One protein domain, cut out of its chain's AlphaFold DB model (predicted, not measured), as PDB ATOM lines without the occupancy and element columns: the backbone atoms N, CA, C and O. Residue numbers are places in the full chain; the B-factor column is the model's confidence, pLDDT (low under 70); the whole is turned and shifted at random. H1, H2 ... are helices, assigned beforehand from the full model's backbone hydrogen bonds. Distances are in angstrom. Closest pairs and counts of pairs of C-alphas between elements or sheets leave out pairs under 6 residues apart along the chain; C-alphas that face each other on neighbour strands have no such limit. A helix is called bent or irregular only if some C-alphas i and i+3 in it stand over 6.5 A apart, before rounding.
ATOM      1  N   SER A   9      28.385   8.487   3.826       96.31
ATOM      2  CA  SER A   9      29.403   7.638   3.192       96.31
ATOM      3  C   SER A   9      30.801   8.245   3.296       96.31
ATOM      4  O   SER A   9      31.750   7.576   3.697       96.31
ATOM      5  N   GLU A  10      30.933   9.538   2.988       95.31
ATOM      6  CA  GLU A  10      32.200  10.265   3.148       95.31
ATOM      7  C   GLU A  10      32.645  10.271   4.614       95.31
ATOM      8  O   GLU A  10      33.822  10.087   4.926       95.31
ATOM      9  N   GLY A  11      31.684  10.447   5.517       96.31
ATOM     10  CA  GLY A  11      31.892  10.407   6.950       96.31
ATOM     11  C   GLY A  11      32.482   9.093   7.453       96.31
ATOM     12  O   GLY A  11      33.536   9.107   8.086       96.31
ATOM     13  N   VAL A  12      31.851   7.956   7.146       97.12
ATOM     14  CA  VAL A  12      32.314   6.638   7.619       97.12
ATOM     15  C   VAL A  12      33.668   6.245   7.022       97.12
ATOM     16  O   VAL A  12      34.507   5.692   7.734       97.12
ATOM     17  N   LEU A  13      33.935   6.615   5.762       96.38
ATOM     18  CA  LEU A  13      35.239   6.412   5.118       96.38
ATOM     19  C   LEU A  13      36.358   7.194   5.818       96.38
ATOM     20  O   LEU A  13      37.471   6.690   5.948       96.38
ATOM     21  N   ARG A  14      36.077   8.413   6.297       95.81
ATOM     22  CA  ARG A  14      37.049   9.227   7.047       95.81
ATOM     23  C   ARG A  14      37.188   8.797   8.502       95.81
ATOM     24  O   ARG A  14      38.289   8.847   9.042       95.81
ATOM     25  N   LEU A  15      36.096   8.384   9.142       96.19
ATOM     26  CA  LEU A  15      36.106   7.964  10.543       96.19
ATOM     27  C   LEU A  15      36.875   6.659  10.747       96.19
ATOM     28  O   LEU A  15      37.587   6.548  11.741       96.19
ATOM     29  N   LYS A  16      36.789   5.698   9.816       96.75
ATOM     30  CA  LYS A  16      37.483   4.405   9.932       96.75
ATOM     31  C   LYS A  16      38.978   4.533  10.285       96.75
ATOM     32  O   LYS A  16      39.352   4.020  11.340       96.75
ATOM     33  N   PRO A  17      39.825   5.214   9.486       96.19
ATOM     34  CA  PRO A  17      41.250   5.331   9.790       96.19
ATOM     35  C   PRO A  17      41.527   6.168  11.044       96.19
ATOM     36  O   PRO A  17      42.480   5.886  11.763       96.19
ATOM     37  N   LEU A  18      40.700   7.179  11.342       95.38
ATOM     38  CA  LEU A  18      40.858   7.988  12.556       95.38
ATOM     39  C   LEU A  18      40.628   7.153  13.820       95.38
ATOM     40  O   LEU A  18      41.411   7.241  14.763       95.38
ATOM     41  N   LEU A  19      39.580   6.326  13.830       95.12
ATOM     42  CA  LEU A  19      39.303   5.417  14.939       95.12
ATOM     43  C   LEU A  19      40.418   4.382  15.100       95.12
ATOM     44  O   LEU A  19      40.850   4.158  16.229       95.12
ATOM     45  N   ASP A  20      40.925   3.828  13.994       94.12
ATOM     46  CA  ASP A  20      42.021   2.853  14.030       94.12
ATOM     47  C   ASP A  20      43.275   3.430  14.711       94.12
ATOM     48  O   ASP A  20      43.889   2.757  15.539       94.12
ATOM     49  N   VAL A  21      43.630   4.691  14.424       93.62
ATOM     50  CA  VAL A  21      44.758   5.387  15.080       93.62
ATOM     51  C   VAL A  21      44.520   5.572  16.583       93.62
ATOM     52  O   VAL A  21      45.461   5.496  17.369       93.62
ATOM     53  N   LEU A  22      43.269   5.774  16.998       90.12
ATOM     54  CA  LEU A  22      42.878   5.886  18.406       90.12
ATOM     55  C   LEU A  22      42.733   4.522  19.109       90.12
ATOM     56  O   LEU A  22      42.328   4.476  20.268       90.12
ATOM     57  N   GLY A  23      43.016   3.406  18.426       91.19
ATOM     58  CA  GLY A  23      42.825   2.054  18.961       91.19
ATOM     59  C   GLY A  23      41.355   1.635  19.098       91.19
ATOM     60  O   GLY A  23      41.063   0.588  19.679       91.19
ATOM     61  N   LYS A  24      40.424   2.427  18.557       91.62
ATOM     62  CA  LYS A  24      38.996   2.103  18.453       91.62
ATOM     63  C   LYS A  24      38.714   1.482  17.088       91.62
ATOM     64  O   LYS A  24      39.494   1.615  16.151       91.62
ATOM     65  N   LYS A  25      37.585   0.793  16.942       95.12
ATOM     66  CA  LYS A  25      37.184   0.213  15.652       95.12
ATOM     67  C   LYS A  25      35.837   0.764  15.228       95.12
ATOM     68  O   LYS A  25      34.893   0.731  16.006       95.12
ATOM     69  N   LEU A  26      35.715   1.165  13.960       96.38
ATOM     70  CA  LEU A  26      34.419   1.568  13.395       96.38
ATOM     71  C   LEU A  26      33.362   0.458  13.534       96.38
ATOM     72  O   LEU A  26      32.188   0.756  13.700       96.38
ATOM     73  N   SER A  27      33.782  -0.811  13.563       96.38
ATOM     74  CA  SER A  27      32.912  -1.970  13.803       96.38
ATOM     75  C   SER A  27      32.192  -1.964  15.160       96.38
ATOM     76  O   SER A  27      31.320  -2.796  15.373       96.38
ATOM     77  N   GLN A  28      32.564  -1.077  16.089       96.38
ATOM     78  CA  GLN A  28      31.844  -0.866  17.352       96.38
ATOM     79  C   GLN A  28      30.542  -0.072  17.168       96.38
ATOM     80  O   GLN A  28      29.726  -0.047  18.083       96.38
ATOM     81  N   TYR A  29      30.345   0.537  15.997       97.50
ATOM     82  CA  TYR A  29      29.172   1.321  15.626       97.50
ATOM     83  C   TYR A  29      28.471   0.620  14.446       97.50
ATOM     84  O   TYR A  29      28.878   0.809  13.294       97.50
ATOM     85  N   PRO A  30      27.508  -0.286  14.706       98.00
ATOM     86  CA  PRO A  30      26.936  -1.175  13.695       98.00
ATOM     87  C   PRO A  30      26.372  -0.487  12.446       98.00
ATOM     88  O   PRO A  30      26.571  -0.998  11.344       98.00
ATOM     89  N   ALA A  31      25.693   0.653  12.577       98.12
ATOM     90  CA  ALA A  31      25.120   1.370  11.442       98.12
ATOM     91  C   ALA A  31      26.222   2.033  10.603       98.12
ATOM     92  O   ALA A  31      26.271   1.842   9.387       98.12
ATOM     93  N   MET A  32      27.170   2.731  11.231       98.12
ATOM     94  CA  MET A  32      28.333   3.277  10.526       98.12
ATOM     95  C   MET A  32      29.170   2.183   9.854       98.12
ATOM     96  O   MET A  32      29.619   2.360   8.721       98.12
ATOM     97  N   TRP A  33      29.353   1.040  10.517       98.19
ATOM     98  CA  TRP A  33      30.059  -0.108   9.958       98.19
ATOM     99  C   TRP A  33      29.322  -0.716   8.763       98.19
ATOM    100  O   TRP A  33      29.936  -0.974   7.734       98.19
ATOM    101  N   SER A  34      28.002  -0.876   8.864       97.88
ATOM    102  CA  SER A  34      27.159  -1.383   7.776       97.88
ATOM    103  C   SER A  34      27.244  -0.493   6.534       97.88
ATOM    104  O   SER A  34      27.449  -0.997   5.428       97.88
ATOM    105  N   LEU A  35      27.184   0.834   6.702       98.06
ATOM    106  CA  LEU A  35      27.372   1.762   5.585       98.06
ATOM    107  C   LEU A  35      28.791   1.672   5.008       98.06
ATOM    108  O   LEU A  35      28.950   1.631   3.790       98.06
ATOM    109  N   TYR A  36      29.813   1.607   5.866       98.06
ATOM    110  CA  TYR A  36      31.208   1.473   5.445       98.06
ATOM    111  C   TYR A  36      31.423   0.240   4.564       98.06
ATOM    112  O   TYR A  36      32.001   0.364   3.490       98.06
ATOM    113  N   GLN A  37      30.899  -0.921   4.963       97.19
ATOM    114  CA  GLN A  37      31.040  -2.164   4.197       97.19
ATOM    115  C   GLN A  37      30.428  -2.079   2.793       97.19
ATOM    116  O   GLN A  37      30.910  -2.742   1.879       97.19
ATOM    117  N   VAL A  38      29.388  -1.260   2.607       96.00
ATOM    118  CA  VAL A  38      28.782  -1.022   1.289       96.00
ATOM    119  C   VAL A  38      29.679  -0.142   0.418       96.00
ATOM    120  O   VAL A  38      29.853  -0.419  -0.767       96.00
ATOM    121  N   VAL A  39      30.264   0.916   0.986       96.31
ATOM    122  CA  VAL A  39      30.981   1.937   0.201       96.31
ATOM    123  C   VAL A  39      32.485   1.697   0.074       96.31
ATOM    124  O   VAL A  39      33.098   2.242  -0.840       96.31
ATOM    125  N   GLU A  40      33.084   0.872   0.936       95.56
ATOM    126  CA  GLU A  40      34.523   0.565   0.943       95.56
ATOM    127  C   GLU A  40      34.996  -0.058  -0.377       95.56
ATOM    128  O   GLU A  40      36.060   0.296  -0.884       95.56
ATOM    129  N   SER A  41      34.205  -0.961  -0.961       91.56
ATOM    130  CA  SER A  41      34.546  -1.633  -2.221       91.56
ATOM    131  C   SER A  41      34.102  -0.875  -3.473       91.56
ATOM    132  O   SER A  41      34.325  -1.354  -4.587       91.56
ATOM    133  N   MET A  42      33.428   0.273  -3.333       94.81
ATOM    134  CA  MET A  42      32.926   1.008  -4.492       94.81
ATOM    135  C   MET A  42      34.079   1.668  -5.267       94.81
ATOM    136  O   MET A  42      34.948   2.303  -4.669       94.81
ATOM    137  N   PRO A  43      34.096   1.573  -6.610       94.44
ATOM    138  CA  PRO A  43      35.147   2.173  -7.417       94.44
ATOM    139  C   PRO A  43      35.104   3.701  -7.336       94.44
ATOM    140  O   PRO A  43      34.048   4.335  -7.429       94.44
ATOM    141  N   ILE A  44      36.289   4.295  -7.231       92.62
ATOM    142  CA  ILE A  44      36.511   5.742  -7.160       92.62
ATOM    143  C   ILE A  44      37.388   6.214  -8.328       92.62
ATOM    144  O   ILE A  44      38.009   5.406  -9.018       92.62
ATOM    145  N   LEU A  45      37.447   7.532  -8.546       92.50
ATOM    146  CA  LEU A  45      38.331   8.177  -9.530       92.50
ATOM    147  C   LEU A  45      38.233   7.536 -10.932       92.50
ATOM    148  O   LEU A  45      37.136   7.458 -11.486       92.50
ATOM    149  N   GLU A  46      39.355   7.099 -11.513       93.50
ATOM    150  CA  GLU A  46      39.408   6.520 -12.861       93.50
ATOM    151  C   GLU A  46      38.594   5.226 -12.971       93.50
ATOM    152  O   GLU A  46      37.801   5.095 -13.901       93.50
ATOM    153  N   ALA A  47      38.654   4.345 -11.967       93.31
ATOM    154  CA  ALA A  47      37.868   3.108 -11.954       93.31
ATOM    155  C   ALA A  47      36.354   3.384 -12.021       93.31
ATOM    156  O   ALA A  47      35.595   2.635 -12.633       93.31
ATOM    157  N   ARG A  48      35.889   4.507 -11.449       94.19
ATOM    158  CA  ARG A  48      34.481   4.927 -11.557       94.19
ATOM    159  C   ARG A  48      34.121   5.430 -12.956       94.19
ATOM    160  O   ARG A  48      32.968   5.292 -13.378       94.19
ATOM    161  N   LYS A  49      35.062   6.054 -13.670       93.50
ATOM    162  CA  LYS A  49      34.833   6.572 -15.030       93.50
ATOM    163  C   LYS A  49      34.682   5.442 -16.043       93.50
ATOM    164  O   LYS A  49      33.878   5.587 -16.962       93.50
ATOM    165  N   GLU A  50      35.392   4.337 -15.832       96.19
ATOM    166  CA  GLU A  50      35.332   3.134 -16.671       96.19
ATOM    167  C   GLU A  50      33.993   2.388 -16.566       96.19
ATOM    168  O   GLU A  50      33.608   1.677 -17.494       96.19
ATOM    169  N   LEU A  51      33.238   2.593 -15.481       95.38
ATOM    170  CA  LEU A  51      31.917   1.988 -15.320       95.38
ATOM    171  C   LEU A  51      30.924   2.462 -16.378       95.38
ATOM    172  O   LEU A  51      30.779   3.668 -16.639       95.38
ATOM    173  N   LYS A  52      30.116   1.518 -16.874       97.00
ATOM    174  CA  LYS A  52      28.959   1.840 -17.710       97.00
ATOM    175  C   LYS A  52      27.962   2.671 -16.908       97.00
ATOM    176  O   LYS A  52      27.809   2.506 -15.698       97.00
ATOM    177  N   ARG A  53      27.208   3.532 -17.598       96.12
ATOM    178  CA  ARG A  53      26.195   4.408 -16.977       96.12
ATOM    179  C   ARG A  53      25.244   3.649 -16.043       96.12
ATOM    180  O   ARG A  53      24.978   4.126 -14.945       96.12
ATOM    181  N   ASN A  54      24.767   2.475 -16.460       96.50
ATOM    182  CA  ASN A  54      23.825   1.672 -15.674       96.50
ATOM    183  C   ASN A  54      24.460   1.108 -14.394       96.50
ATOM    184  O   ASN A  54      23.815   1.097 -13.353       96.50
ATOM    185  N   GLU A  55      25.721   0.676 -14.457       95.94
ATOM    186  CA  GLU A  55      26.457   0.158 -13.294       95.94
ATOM    187  C   GLU A  55      26.733   1.276 -12.292       95.94
ATOM    188  O   GLU A  55      26.463   1.127 -11.104       95.94
ATOM    189  N   ARG A  56      27.180   2.434 -12.787       96.12
ATOM    190  CA  ARG A  56      27.399   3.626 -11.963       96.12
ATOM    191  C   ARG A  56      26.122   4.056 -11.241       96.12
ATOM    192  O   ARG A  56      26.152   4.269 -10.038       96.12
ATOM    193  N   MET A  57      25.004   4.111 -11.967       96.62
ATOM    194  CA  MET A  57      23.702   4.463 -11.400       96.62
ATOM    195  C   MET A  57      23.236   3.449 -10.351       96.62
ATOM    196  O   MET A  57      22.709   3.849  -9.322       96.62
ATOM    197  N   ARG A  58      23.453   2.146 -10.577       97.19
ATOM    198  CA  ARG A  58      23.130   1.107  -9.589       97.19
ATOM    199  C   ARG A  58      23.893   1.317  -8.279       97.19
ATOM    200  O   ARG A  58      23.278   1.240  -7.224       97.19
ATOM    201  N   LEU A  59      25.194   1.598  -8.356       96.88
ATOM    202  CA  LEU A  59      26.029   1.845  -7.175       96.88
ATOM    203  C   LEU A  59      25.642   3.138  -6.450       96.88
ATOM    204  O   LEU A  59      25.607   3.165  -5.224       96.88
ATOM    205  N   ASP A  60      25.333   4.204  -7.196       96.00
ATOM    206  CA  ASP A  60      24.879   5.465  -6.602       96.00
ATOM    207  C   ASP A  60      23.541   5.271  -5.859       96.00
ATOM    208  O   ASP A  60      23.423   5.702  -4.714       96.00
ATOM    209  N   LEU A  61      22.587   4.535  -6.444       97.19
ATOM    210  CA  LEU A  61      21.309   4.203  -5.798       97.19
ATOM    211  C   LEU A  61      21.480   3.316  -4.561       97.19
ATOM    212  O   LEU A  61      20.809   3.529  -3.556       97.19
ATOM    213  N   GLU A  62      22.365   2.320  -4.620       97.12
ATOM    214  CA  GLU A  62      22.670   1.455  -3.478       97.12
ATOM    215  C   GLU A  62      23.249   2.263  -2.313       97.12
ATOM    216  O   GLU A  62      22.775   2.138  -1.181       97.12
ATOM    217  N   ARG A  63      24.208   3.153  -2.601       97.06
ATOM    218  CA  ARG A  63      24.779   4.069  -1.608       97.06
ATOM    219  C   ARG A  63      23.701   4.964  -1.000       97.06
ATOM    220  O   ARG A  63      23.564   4.999   0.216       97.06
ATOM    221  N   GLU A  64      22.936   5.670  -1.829       96.56
ATOM    222  CA  GLU A  64      21.919   6.630  -1.374       96.56
ATOM    223  C   GLU A  64      20.800   5.955  -0.574       96.56
ATOM    224  O   GLU A  64      20.397   6.454   0.476       96.56
ATOM    225  N   SER A  65      20.340   4.781  -1.017       97.19
ATOM    226  CA  SER A  65      19.352   3.991  -0.283       97.19
ATOM    227  C   SER A  65      19.883   3.579   1.085       97.19
ATOM    228  O   SER A  65      19.149   3.658   2.070       97.19
ATOM    229  N   LYS A  66      21.149   3.151   1.166       97.50
ATOM    230  CA  LYS A  66      21.732   2.711   2.432       97.50
ATOM    231  C   LYS A  66      21.996   3.871   3.388       97.50
ATOM    232  O   LYS A  66      21.775   3.733   4.588       97.50
ATOM    233  N   GLU A  67      22.412   5.020   2.862       96.31
ATOM    234  CA  GLU A  67      22.522   6.257   3.637       96.31
ATOM    235  C   GLU A  67      21.175   6.676   4.226       96.31
ATOM    236  O   GLU A  67      21.108   7.011   5.407       96.31
ATOM    237  N   ALA A  68      20.106   6.635   3.427       96.75
ATOM    238  CA  ALA A  68      18.768   6.982   3.890       96.75
ATOM    239  C   ALA A  68      18.270   6.008   4.972       96.75
ATOM    240  O   ALA A  68      17.784   6.454   6.010       96.75
ATOM    241  N   GLU A  69      18.445   4.699   4.761       97.75
ATOM    242  CA  GLU A  69      18.058   3.641   5.707       97.75
ATOM    243  C   GLU A  69      18.743   3.804   7.074       97.75
ATOM    244  O   GLU A  69      18.106   3.656   8.115       97.75
ATOM    245  N   LEU A  70      20.041   4.117   7.077       97.81
ATOM    246  CA  LEU A  70      20.854   4.151   8.294       97.81
ATOM    247  C   LEU A  70      20.999   5.547   8.913       97.81
ATOM    248  O   LEU A  70      21.578   5.664   9.991       97.81
ATOM    249  N   SER A  71      20.482   6.599   8.274       96.25
ATOM    250  CA  SER A  71      20.679   8.003   8.668       96.25
ATOM    251  C   SER A  71      20.414   8.264  10.155       96.25
ATOM    252  O   SER A  71      21.262   8.824  10.852       96.25
ATOM    253  N   GLU A  72      19.263   7.829  10.675       97.00
ATOM    254  CA  GLU A  72      18.894   8.062  12.078       97.00
ATOM    255  C   GLU A  72      19.804   7.308  13.053       97.00
ATOM    256  O   GLU A  72      20.255   7.880  14.048       97.00
ATOM    257  N   GLN A  73      20.132   6.052  12.743       98.00
ATOM    258  CA  GLN A  73      21.003   5.217  13.574       98.00
ATOM    259  C   GLN A  73      22.433   5.762  13.584       98.00
ATOM    260  O   GLN A  73      23.031   5.911  14.646       98.00
ATOM    261  N   ILE A  74      22.955   6.170  12.423       97.56
ATOM    262  CA  ILE A  74      24.270   6.810  12.317       97.56
ATOM    263  C   ILE A  74      24.296   8.104  13.132       97.56
ATOM    264  O   ILE A  74      25.267   8.358  13.838       97.56
ATOM    265  N   LYS A  75      23.236   8.923  13.095       96.88
ATOM    266  CA  LYS A  75      23.163  10.120  13.948       96.88
ATOM    267  C   LYS A  75      23.257   9.745  15.428       96.88
ATOM    268  O   LYS A  75      23.996  10.410  16.147       96.88
ATOM    269  N   GLN A  76      22.568   8.704  15.892       97.62
ATOM    270  CA  GLN A  76      22.666   8.248  17.287       97.62
ATOM    271  C   GLN A  76      24.086   7.781  17.641       97.62
ATOM    272  O   GLN A  76      24.646   8.233  18.640       97.62
ATOM    273  N   GLU A  77      24.704   6.964  16.788       97.56
ATOM    274  CA  GLU A  77      26.075   6.479  16.991       97.56
ATOM    275  C   GLU A  77      27.111   7.610  16.979       97.56
ATOM    276  O   GLU A  77      28.079   7.571  17.734       97.56
ATOM    277  N   LEU A  78      26.907   8.658  16.174       96.44
ATOM    278  CA  LEU A  78      27.772   9.838  16.180       96.44
ATOM    279  C   LEU A  78      27.697  10.598  17.508       96.44
ATOM    280  O   LEU A  78      28.729  11.061  17.989       96.44
ATOM    281  N   HIS A  79      26.514  10.715  18.118       96.44
ATOM    282  CA  HIS A  79      26.398  11.313  19.453       96.44
ATOM    283  C   HIS A  79      27.111  10.457  20.504       96.44
ATOM    284  O   HIS A  79      27.850  11.003  21.321       96.44
ATOM    285  N   GLN A  80      26.960   9.128  20.441       95.81
ATOM    286  CA  GLN A  80      27.697   8.209  21.311       95.81
ATOM    287  C   GLN A  80      29.215   8.387  21.153       95.81
ATOM    288  O   GLN A  80      29.921   8.561  22.145       95.81
ATOM    289  N   LEU A  81      29.716   8.394  19.914       95.00
ATOM    290  CA  LEU A  81      31.134   8.583  19.620       95.00
ATOM    291  C   LEU A  81      31.661   9.913  20.179       95.00
ATOM    292  O   LEU A  81      32.751   9.949  20.747       95.00
ATOM    293  N   LEU A  82      30.899  11.003  20.043       94.56
ATOM    294  CA  LEU A  82      31.283  12.302  20.601       94.56
ATOM    295  C   LEU A  82      31.407  12.248  22.126       94.56
ATOM    296  O   LEU A  82      32.420  12.699  22.658       94.56
ATOM    297  N   SER A  83      30.438  11.643  22.820       94.44
ATOM    298  CA  SER A  83      30.506  11.466  24.275       94.44
ATOM    299  C   SER A  83      31.706  10.617  24.705       94.44
ATOM    300  O   SER A  83      32.399  10.974  25.656       94.44
ATOM    301  N   GLU A  84      32.008   9.531  23.987       92.75
ATOM    302  CA  GLU A  84      33.186   8.700  24.267       92.75
ATOM    303  C   GLU A  84      34.504   9.465  24.070       92.75
ATOM    304  O   GLU A  84      35.437   9.309  24.858       92.75
ATOM    305  N   ILE A  85      34.604  10.296  23.026       91.44
ATOM    306  CA  ILE A  85      35.797  11.118  22.771       91.44
ATOM    307  C   ILE A  85      35.958  12.194  23.851       91.44
ATOM    308  O   ILE A  85      37.079  12.469  24.283       91.44
ATOM    309  N   GLU A  86      34.863  12.808  24.300       91.00
ATOM    310  CA  GLU A  86      34.897  13.784  25.391       91.00
ATOM    311  C   GLU A  86      35.404  13.163  26.695       91.00
ATOM    312  O   GLU A  86      36.266  13.755  27.347       91.00
ATOM    313  N   GLN A  87      34.935  11.960  27.035       89.62
ATOM    314  CA  GLN A  87      35.415  11.199  28.191       89.62
ATOM    315  C   GLN A  87      36.900  10.848  28.052       89.62
ATOM    316  O   GLN A  87      37.693  11.160  28.936       89.62
ATOM    317  N   PHE A  88      37.308  10.321  26.895       86.44
ATOM    318  CA  PHE A  88      38.709   9.996  26.615       86.44
ATOM    319  C   PHE A  88      39.641  11.211  26.768       86.44
ATOM    320  O   PHE A  88      40.743  11.111  27.303       86.44
ATOM    321  N   LYS A  89      39.194  12.404  26.354       83.69
ATOM    322  CA  LYS A  89      39.960  13.646  26.527       83.69
ATOM    323  C   LYS A  89      40.098  14.066  27.994       83.69
ATOM    324  O   LYS A  89      41.080  14.727  28.330       83.69
ATOM    325  N   GLN A  90      39.122  13.750  28.845       79.56
ATOM    326  CA  GLN A  90      39.203  14.027  30.282       79.56
ATOM    327  C   GLN A  90      40.201  13.099  30.978       79.56
ATOM    328  O   GLN A  90      40.912  13.561  31.859       79.56
ATOM    329  N   GLU A  91      40.302  11.845  30.543       75.31
ATOM    330  CA  GLU A  91      41.247  10.854  31.083       75.31
ATOM    331  C   GLU A  91      42.710  11.123  30.694       75.31
ATOM    332  O   GLU A  91      43.629  10.685  31.380       75.31
ATOM    333  N   LEU A  92      42.938  11.851  29.595       69.50
ATOM    334  CA  LEU A  92      44.271  12.270  29.144       69.50
ATOM    335  C   LEU A  92      44.804  13.534  29.846       69.50
ATOM    336  O   LEU A  92      45.941  13.929  29.577       69.50
ATOM    337  N   LYS A  93      43.992  14.200  30.675       53.28
ATOM    338  CA  LYS A  93      44.400  15.363  31.479       53.28
ATOM    339  C   LYS A  93      44.856  14.941  32.867       53.28
ATOM    340  O   LYS A  93      45.821  15.575  33.344       53.28
TER     341      LYS A  93
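Overview. This is residues 9 to 93 of the 93 residues of the protein "ATP-dependent Lon protease" of Glaesserella parasuis ZJ0906 (UniProt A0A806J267). One long helix, H4, is bent into a wide V, and the short helix H2 sits inside the bend, packed on both arms near the corner. H1 packs on H2 with its residues 9 to 13 alone and runs off from there at a steep angle, while the small helix H3 lies off toward the far end of the arm H4a; the last part of the other arm, H4b, sticks out with residues 86 to 93. The printed part has 85 residues with four named helices, in the order H1, H2, H3, H4, and no named strand, and its class is all helix. It is loose, with a radius of gyration of the C-alphas of 15.4 A, and spans 53 by 26 by 14 A.

Along the chain. Begin with H4, residues 53 to 91. By its hydrogen bonds it was assigned as one helix, but it is bent: C-alphas 69 and 72 are 7.8 A apart. Find C-alpha 53 at (26.195, 4.408, -16.977); from there the arm H4a, residues 53 to 69, runs 24.1 A. The arm H4b, residues 72 to 91, runs 29.5 A to C-alpha 91 at (41.247, 10.854, 31.083). Look next for H2, residues 30 to 39, 14.4 A long. H1, residues 9 to 21, begins at C-alpha 9 at (29.403, 7.638, 3.192) and is 19.5 A long; it is neither bent nor irregular, but only just, with C-alphas 14 and 17 6.4 A apart. H3 is residues 45 to 50.

Arrangement. The lines of H4a and H4b stand at a steep tilt of 65 degrees. H2 touches H4a, at residues 63 to 67 alone of that arm, at a shallow tilt of 7 degrees, opposite ways; the closest C-alphas, of Leu 35 and Lys 66, are 6.5 A apart. H2 also touches H4b, at residues 73 to 77 alone of that arm, with the C-alphas of Ala 31 and Ile 74 closest at 5.6 A; the tilt is steep at 67 degrees, only just short of about perpendicular. On H1, look at residues 9 to 13, which alone touch H2: the C-alphas of Val 12 and Tyr 36 are closest, 5.7 A apart, at a steep tilt of 68 degrees, only just short of about perpendicular. The helix packing is mostly crossed, but only just, with 1 of these 3 touching pairs at a shallow tilt. H3 touches no helix; it is close to but not clearly touching H4a, the C-alphas of Arg 48 and Arg 56 being closest at 7.2 A. H1 and H4b are apart. In H2, H3, H4a and H4b every O i to N i+4 pair is within hydrogen-bond range; in H1, 7 of 9 are.

Size, cuts and confidence. The two C-alphas farthest apart are those of Lys 52 and Lys 93, at 53.3 A. Without residues 86 to 93, which stand free, the body spans 43 by 26 by 13 A. The printed part has no cut; the links from H2 to H3 and from H3 to H4 are tight, the link from H1 to H2 is short, and no link is long. The mean pLDDT of the printed part is 94.2, and residues 92 to 93, at the chain's end, are under 70.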